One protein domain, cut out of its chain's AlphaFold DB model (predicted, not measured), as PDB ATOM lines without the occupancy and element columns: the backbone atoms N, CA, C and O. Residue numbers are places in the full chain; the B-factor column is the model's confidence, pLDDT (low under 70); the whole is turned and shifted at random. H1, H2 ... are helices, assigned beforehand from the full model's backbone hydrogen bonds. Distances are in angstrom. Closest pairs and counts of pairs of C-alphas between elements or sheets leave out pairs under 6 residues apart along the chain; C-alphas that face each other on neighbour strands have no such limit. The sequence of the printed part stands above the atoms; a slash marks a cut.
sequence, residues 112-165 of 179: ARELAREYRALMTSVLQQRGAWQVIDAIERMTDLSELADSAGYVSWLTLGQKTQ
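This is residues 112 to 165 of the 179 residues of the protein "ATP-dependent Lon protease" of Micromonospora echinospora (UniProt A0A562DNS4). The long helix H1 and two shorter helices, H2 and H3, stand in a loose triangle. H2 folds back beside one part of H1 and H3 is set against another, while the short helix H4 lies out beyond H3, away from H1 and H2. Each helix runs roughly opposite to the one before it, and residues 156 to 161, in the turn from H3 into H4, stick out. The printed part has 54 residues with four named helices, in the order H1, H2, H3, H4, and no named strand; its class is all helix. It is compact, with a radius of gyration of the C-alphas of 11.0 A and spans of 27 by 26 by 15 A.

Start with H1, residues 112 to 129, and go on to H2, residues 133 to 141: the two touch and form a helical hairpin, opposite ways at a shallow tilt of 11 degrees. Look for their closest C-alphas at Thr 124 and Ile 136, 5.8 A apart; H1 touches H2 with residues 120 to 128 alone. Next comes H3, residues 145 to 154, which touches H1 and runs the same way at a shallow tilt of 32 degrees. Its closest C-alpha pair with H1 is Leu 145 and Ala 116, 6.3 A apart, and H1 touches H3 with residues 112 to 120 alone. H2 and H3 are close but not clearly touching, with the C-alphas of Ile 139 and Leu 148 closest at 7.0 A. Last comes H4, residues 160 to 165, which is close to H3 but not clearly touching it: the C-alphas of Gly 153 and Lys 163 are closest at 6.2 A. H3 and H4 run opposite ways at a shallow tilt of 18 degrees. H4 is apart from H1 and from H2. In H1, H2 and H4 each O i to N i+4 pair is within hydrogen-bond range; in H3 it is 3 of 6, beside 6 of 7 O i to N i+3 pairs.

Find C-alpha 112 at (73.659, 38.729, 267.074); from there H1 runs 25.8 A to C-alpha 129 at (72.828, 31.793, 291.925). H2, from Trp 133 to Arg 141, is 12.8 A long, and H3, from Leu 145 to Tyr 154, is 15.8 A long. H4 runs 8.6 A from Leu 160 to C-alpha 165 at (89.515, 31.970, 272.111).

The two C-alphas farthest apart are those of Arg 141 and Gly 161, 27.9 A. The links H1 to H2, H2 to H3 and H3 to H4 are tight. The printed part has no cut. The mean pLDDT of the printed part is 90.4, and no printed residue is under 70.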
ATOM      1  N   ALA A 112      72.898  38.139 265.964       89.31
ATOM      2  CA  ALA A 112      73.659  38.729 267.074       89.31
ATOM      3  C   ALA A 112      72.769  39.300 268.196       89.31
ATOM      4  O   ALA A 112      73.038  39.076 269.370       89.31
ATOM      5  N   ARG A 113      71.664  39.978 267.851       89.88
ATOM      6  CA  ARG A 113      70.717  40.509 268.853       89.88
ATOM      7  C   ARG A 113      69.976  39.416 269.621       89.88
ATOM      8  O   ARG A 113      69.632  39.617 270.777       89.88
ATOM      9  N   GLU A 114      69.674  38.304 268.964       91.88
ATOM     10  CA  GLU A 114      69.011  37.157 269.586       91.88
ATOM     11  C   GLU A 114      69.969  36.441 270.534       91.88
ATOM     12  O   GLU A 114      69.665  36.325 271.719       91.88
ATOM     13  N   LEU A 115      71.172  36.120 270.053       92.62
ATOM     14  CA  LEU A 115      72.239  35.518 270.852       92.62
ATOM     15  C   LEU A 115      72.615  36.387 272.055       92.62
ATOM     16  O   LEU A 115      72.818  35.869 273.145       92.62
ATOM     17  N   ALA A 116      72.647  37.712 271.899       91.75
ATOM     18  CA  ALA A 116      72.894  38.624 273.010       91.75
ATOM     19  C   ALA A 116      71.794  38.572 274.084       91.75
ATOM     20  O   ALA A 116      72.096  38.659 275.273       91.75
ATOM     21  N   ARG A 117      70.518  38.413 273.697       92.69
ATOM     22  CA  ARG A 117      69.422  38.229 274.665       92.69
ATOM     23  C   ARG A 117      69.547  36.898 275.399       92.69
ATOM     24  O   ARG A 117      69.386  36.874 276.615       92.69
ATOM     25  N   GLU A 118      69.856  35.822 274.681       94.06
ATOM     26  CA  GLU A 118      70.055  34.492 275.269       94.06
ATOM     27  C   GLU A 118      71.253  34.469 276.222       94.06
ATOM     28  O   GLU A 118      71.128  34.033 277.367       94.06
ATOM     29  N   TYR A 119      72.391  35.016 275.791       92.12
ATOM     30  CA  TYR A 119      73.592  35.141 276.612       92.12
ATOM     31  C   TYR A 119      73.326  35.963 277.875       92.12
ATOM     32  O   TYR A 119      73.702  35.546 278.968       92.12
ATOM     33  N   ARG A 120      72.618  37.093 277.752       92.75
ATOM     34  CA  ARG A 120      72.215  37.909 278.903       92.75
ATOM     35  C   ARG A 120      71.368  37.111 279.887       92.75
ATOM     36  O   ARG A 120      71.677  37.111 281.071       92.75
ATOM     37  N   ALA A 121      70.340  36.411 279.409       93.62
ATOM     38  CA  ALA A 121      69.483  35.596 280.267       93.62
ATOM     39  C   ALA A 121      70.284  34.505 280.999       93.62
ATOM     40  O   ALA A 121      70.116  34.316 282.207       93.62
ATOM     41  N   LEU A 122      71.203  33.840 280.293       92.75
ATOM     42  CA  LEU A 122      72.091  32.834 280.872       92.75
ATOM     43  C   LEU A 122      73.014  33.436 281.942       92.75
ATOM     44  O   LEU A 122      73.106  32.898 283.045       92.75
ATOM     45  N   MET A 123      73.671  34.560 281.649       90.31
ATOM     46  CA  MET A 123      74.560  35.236 282.600       90.31
ATOM     47  C   MET A 123      73.819  35.735 283.831       90.31
ATOM     48  O   MET A 123      74.284  35.498 284.945       90.31
ATOM     49  N   THR A 124      72.651  36.352 283.656       91.94
ATOM     50  CA  THR A 124      71.812  36.779 284.777       91.94
ATOM     51  C   THR A 124      71.452  35.589 285.664       91.94
ATOM     52  O   THR A 124      71.630  35.671 286.877       91.94
ATOM     53  N   SER A 125      71.042  34.454 285.086       92.38
ATOM     54  CA  SER A 125      70.721  33.245 285.858       92.38
ATOM     55  C   SER A 125      71.916  32.732 286.676       92.38
ATOM     56  O   SER A 125      71.779  32.451 287.869       92.38
ATOM     57  N   VAL A 126      73.110  32.675 286.077       90.50
ATOM     58  CA  VAL A 126      74.332  32.234 286.775       90.50
ATOM     59  C   VAL A 126      74.728  33.210 287.889       90.50
ATOM     60  O   VAL A 126      75.124  32.786 288.976       90.50
ATOM     61  N   LEU A 127      74.616  34.518 287.656       89.88
ATOM     62  CA  LEU A 127      74.967  35.540 288.646       89.88
ATOM     63  C   LEU A 127      73.969  35.606 289.805       89.88
ATOM     64  O   LEU A 127      74.386  35.857 290.937       89.88
ATOM     65  N   GLN A 128      72.686  35.323 289.558       92.12
ATOM     66  CA  GLN A 128      71.664  35.212 290.604       92.12
ATOM     67  C   GLN A 128      72.007  34.094 291.588       92.12
ATOM     68  O   GLN A 128      72.004  34.319 292.796       92.12
ATOM     69  N   GLN A 129      72.394  32.916 291.083       92.19
ATOM     70  CA  GLN A 129      72.828  31.793 291.925       92.19
ATOM     71  C   GLN A 129      74.057  32.134 292.782       92.19
ATOM     72  O   GLN A 129      74.268  31.533 293.832       92.19
ATOM     73  N   ARG A 130      74.860  33.113 292.351       88.81
ATOM     74  CA  ARG A 130      76.057  33.593 293.053       88.81
ATOM     75  C   ARG A 130      75.817  34.836 293.916       88.81
ATOM     76  O   ARG A 130      76.768  35.332 294.513       88.81
ATOM     77  N   GLY A 131      74.592  35.363 293.972       91.12
ATOM     78  CA  GLY A 131      74.261  36.573 294.732       91.12
ATOM     79  C   GLY A 131      74.924  37.857 294.212       91.12
ATOM     80  O   GLY A 131      75.050  38.827 294.957       91.12
ATOM     81  N   ALA A 132      75.358  37.888 292.949       89.88
ATOM     82  CA  ALA A 132      76.129  38.986 292.362       89.88
ATOM     83  C   ALA A 132      75.235  40.115 291.797       89.88
ATOM     84  O   ALA A 132      75.381  40.519 290.644       89.88
ATOM     85  N   TRP A 133      74.307  40.634 292.605       90.25
ATOM     86  CA  TRP A 133      73.264  41.582 292.176       90.25
ATOM     87  C   TRP A 133      73.792  42.850 291.498       90.25
ATOM     88  O   TRP A 133      73.293  43.239 290.450       90.25
ATOM     89  N   GLN A 134      74.864  43.447 292.022       88.56
ATOM     90  CA  GLN A 134      75.466  44.640 291.411       88.56
ATOM     91  C   GLN A 134      76.018  44.376 290.000       88.56
ATOM     92  O   GLN A 134      76.006  45.264 289.149       88.56
ATOM     93  N   VAL A 135      76.497  43.155 289.741       88.94
ATOM     94  CA  VAL A 135      77.001  42.753 288.420       88.94
ATOM     95  C   VAL A 135      75.842  42.523 287.454       88.94
ATOM     96  O   VAL A 135      75.956  42.868 286.281       88.94
ATOM     97  N   ILE A 136      74.712  42.000 287.942       91.06
ATOM     98  CA  ILE A 136      73.487  41.852 287.143       91.06
ATOM     99  C   ILE A 136      73.018  43.221 286.648       91.06
ATOM    100  O   ILE A 136      72.862  43.397 285.443       91.06
ATOM    101  N   ASP A 137      72.901  44.207 287.542       90.62
ATOM    102  CA  ASP A 137      72.508  45.573 287.178       90.62
ATOM    103  C   ASP A 137      73.448  46.193 286.131       90.62
ATOM    104  O   ASP A 137      73.015  46.943 285.254       90.62
ATOM    105  N   ALA A 138      74.753  45.916 286.230       89.25
ATOM    106  CA  ALA A 138      75.739  46.391 285.264       89.25
ATOM    107  C   ALA A 138      75.538  45.736 283.893       89.25
ATOM    108  O   ALA A 138      75.477  46.442 282.887       89.25
ATOM    109  N   ILE A 139      75.365  44.410 283.858       89.81
ATOM    110  CA  ILE A 139      75.075  43.674 282.625       89.81
ATOM    111  C   ILE A 139      73.803  44.220 281.992       89.81
ATOM    112  O   ILE A 139      73.838  44.576 280.821       89.81
ATOM    113  N   GLU A 140      72.702  44.346 282.738       90.00
ATOM    114  CA  GLU A 140      71.402  44.832 282.249       90.00
ATOM    115  C   GLU A 140      71.467  46.199 281.558       90.00
ATOM    116  O   GLU A 140      70.720  46.433 280.608       90.00
ATOM    117  N   ARG A 141      72.401  47.065 281.961       90.94
ATOM    118  CA  ARG A 141      72.612  48.387 281.353       90.94
ATOM    119  C   ARG A 141      73.469  48.371 280.083       90.94
ATOM    120  O   ARG A 141      73.426  49.349 279.341       90.94
ATOM    121  N   MET A 142      74.221  47.302 279.807       91.56
ATOM    122  CA  MET A 142      75.041  47.193 278.592       91.56
ATOM    123  C   MET A 142      74.148  47.097 277.355       91.56
ATOM    124  O   MET A 142      73.384  46.140 277.207       91.56
ATOM    125  N   THR A 143      74.248  48.070 276.455       87.25
ATOM    126  CA  THR A 143      73.482  48.110 275.199       87.25
ATOM    127  C   THR A 143      74.306  47.676 273.992       87.25
ATOM    128  O   THR A 143      73.738  47.172 273.020       87.25
ATOM    129  N   ASP A 144      75.631  47.824 274.062       89.00
ATOM    130  CA  ASP A 144      76.545  47.329 273.043       89.00
ATOM    131  C   ASP A 144      76.696  45.804 273.149       89.00
ATOM    132  O   ASP A 144      76.883  45.236 274.229       89.00
ATOM    133  N   LEU A 145      76.559  45.114 272.015       90.50
ATOM    134  CA  LEU A 145      76.569  43.649 271.996       90.50
ATOM    135  C   LEU A 145      77.983  43.076 272.121       90.50
ATOM    136  O   LEU A 145      78.138  41.963 272.624       90.50
ATOM    137  N   SER A 146      78.988  43.819 271.666       88.12
ATOM    138  CA  SER A 146      80.393  43.435 271.773       88.12
ATOM    139  C   SER A 146      80.858  43.610 273.214       88.12
ATOM    140  O   SER A 146      81.441  42.690 273.773       88.12
ATOM    141  N   GLU A 147      80.494  44.723 273.860       89.56
ATOM    142  CA  GLU A 147      80.731  44.940 275.293       89.56
ATOM    143  C   GLU A 147      80.076  43.841 276.139       89.56
ATOM    144  O   GLU A 147      80.707  43.269 277.031       89.56
ATOM    145  N   LEU A 148      78.827  43.480 275.821       91.19
ATOM    146  CA  LEU A 148      78.150  42.377 276.490       91.19
ATOM    147  C   LEU A 148      78.921  41.060 276.316       91.19
ATOM    148  O   LEU A 148      79.088  40.333 277.292       91.19
ATOM    149  N   ALA A 149      79.408  40.743 275.116       89.69
ATOM    150  CA  ALA A 149      80.217  39.545 274.893       89.69
ATOM    151  C   ALA A 149      81.546  39.594 275.674       89.69
ATOM    152  O   ALA A 149      81.928  38.610 276.310       89.69
ATOM    153  N   ASP A 150      82.204  40.752 275.701       91.00
ATOM    154  CA  ASP A 150      83.501  40.954 276.351       91.00
ATOM    155  C   ASP A 150      83.413  40.938 277.883       91.00
ATOM    156  O   ASP A 150      84.388  40.603 278.563       91.00
ATOM    157  N   SER A 151      82.220  41.148 278.451       89.50
ATOM    158  CA  SER A 151      81.957  40.935 279.882       89.50
ATOM    159  C   SER A 151      82.284  39.509 280.352       89.50
ATOM    160  O   SER A 151      82.632  39.309 281.521       89.50
ATOM    161  N   ALA A 152      82.266  38.523 279.442       87.50
ATOM    162  CA  ALA A 152      82.675  37.149 279.720       87.50
ATOM    163  C   ALA A 152      84.123  37.060 280.234       87.50
ATOM    164  O   ALA A 152      84.473  36.116 280.942       87.50
ATOM    165  N   GLY A 153      84.979  38.045 279.946       87.81
ATOM    166  CA  GLY A 153      86.352  38.079 280.449       87.81
ATOM    167  C   GLY A 153      86.450  38.128 281.980       87.81
ATOM    168  O   GLY A 153      87.411  37.599 282.546       87.81
ATOM    169  N   TYR A 154      85.438  38.662 282.672       86.12
ATOM    170  CA  TYR A 154      85.401  38.730 284.139       86.12
ATOM    171  C   TYR A 154      84.928  37.444 284.817       86.12
ATOM    172  O   TYR A 154      85.099  37.287 286.027       86.12
ATOM    173  N   VAL A 155      84.333  36.507 284.077       85.06
ATOM    174  CA  VAL A 155      83.756  35.318 284.706       85.06
ATOM    175  C   VAL A 155      84.861  34.367 285.169       85.06
ATOM    176  O   VAL A 155      85.850  34.129 284.469       85.06
ATOM    177  N   SER A 156      84.706  33.820 286.376       82.38
ATOM    178  CA  SER A 156      85.731  32.978 287.006       82.38
ATOM    179  C   SER A 156      85.714  31.518 286.554       82.38
ATOM    180  O   SER A 156      86.652  30.785 286.839       82.38
ATOM    181  N   TRP A 157      84.660  31.078 285.862       83.00
ATOM    182  CA  TRP A 157      84.507  29.690 285.405       83.00
ATOM    183  C   TRP A 157      84.986  29.451 283.969       83.00
ATOM    184  O   TRP A 157      85.012  28.303 283.533       83.00
ATOM    185  N   LEU A 158      85.352  30.504 283.229       89.38
ATOM    186  CA  LEU A 158      86.023  30.347 281.941       89.38
ATOM    187  C   LEU A 158      87.523  30.198 282.160       89.38
ATOM    188  O   LEU A 158      88.159  31.018 282.824       89.38
ATOM    189  N   THR A 159      88.081  29.160 281.550       92.75
ATOM    190  CA  THR A 159      89.522  28.911 281.516       92.75
ATOM    191  C   THR A 159      90.251  29.994 280.719       92.75
ATOM    192  O   THR A 159      89.672  30.662 279.856       92.75
ATOM    193  N   LEU A 160      91.556  30.135 280.955       92.38
ATOM    194  CA  LEU A 160      92.406  31.069 280.213       92.38
ATOM    195  C   LEU A 160      92.399  30.785 278.699       92.38
ATOM    196  O   LEU A 160      92.321  31.711 277.890       92.38
ATOM    197  N   GLY A 161      92.383  29.503 278.317       92.00
ATOM    198  CA  GLY A 161      92.253  29.077 276.922       92.00
ATOM    199  C   GLY A 161      90.933  29.523 276.288       92.00
ATOM    200  O   GLY A 161      90.941  30.091 275.198       92.00
ATOM    201  N   GLN A 162      89.802  29.365 276.986       93.44
ATOM    202  CA  GLN A 162      88.499  29.853 276.507       93.44
ATOM    203  C   GLN A 162      88.469  31.379 276.366       93.44
ATOM    204  O   GLN A 162      87.963  31.896 275.373       93.44
ATOM    205  N   LYS A 163      89.051  32.125 277.314       94.31
ATOM    206  CA  LYS A 163      89.148  33.590 277.201       94.31
ATOM    207  C   LYS A 163      90.048  34.020 276.040       94.31
ATOM    208  O   LYS A 163      89.744  34.988 275.353       94.31
ATOM    209  N   THR A 164      91.111  33.268 275.766       93.81
ATOM    210  CA  THR A 164      91.983  33.506 274.606       93.81
ATOM    211  C   THR A 164      91.250  33.242 273.295       93.81
ATOM    212  O   THR A 164      91.383  34.016 272.349       93.81
ATOM    213  N   GLN A 165      90.408  32.205 273.246       92.06
ATOM    214  CA  GLN A 165      89.515  31.970 272.111       92.06
ATOM    215  C   GLN A 165      88.534  33.132 271.918       92.06
ATOM    216  O   GLN A 165      88.355  33.561 270.785       92.06
TER     217      GLN A 165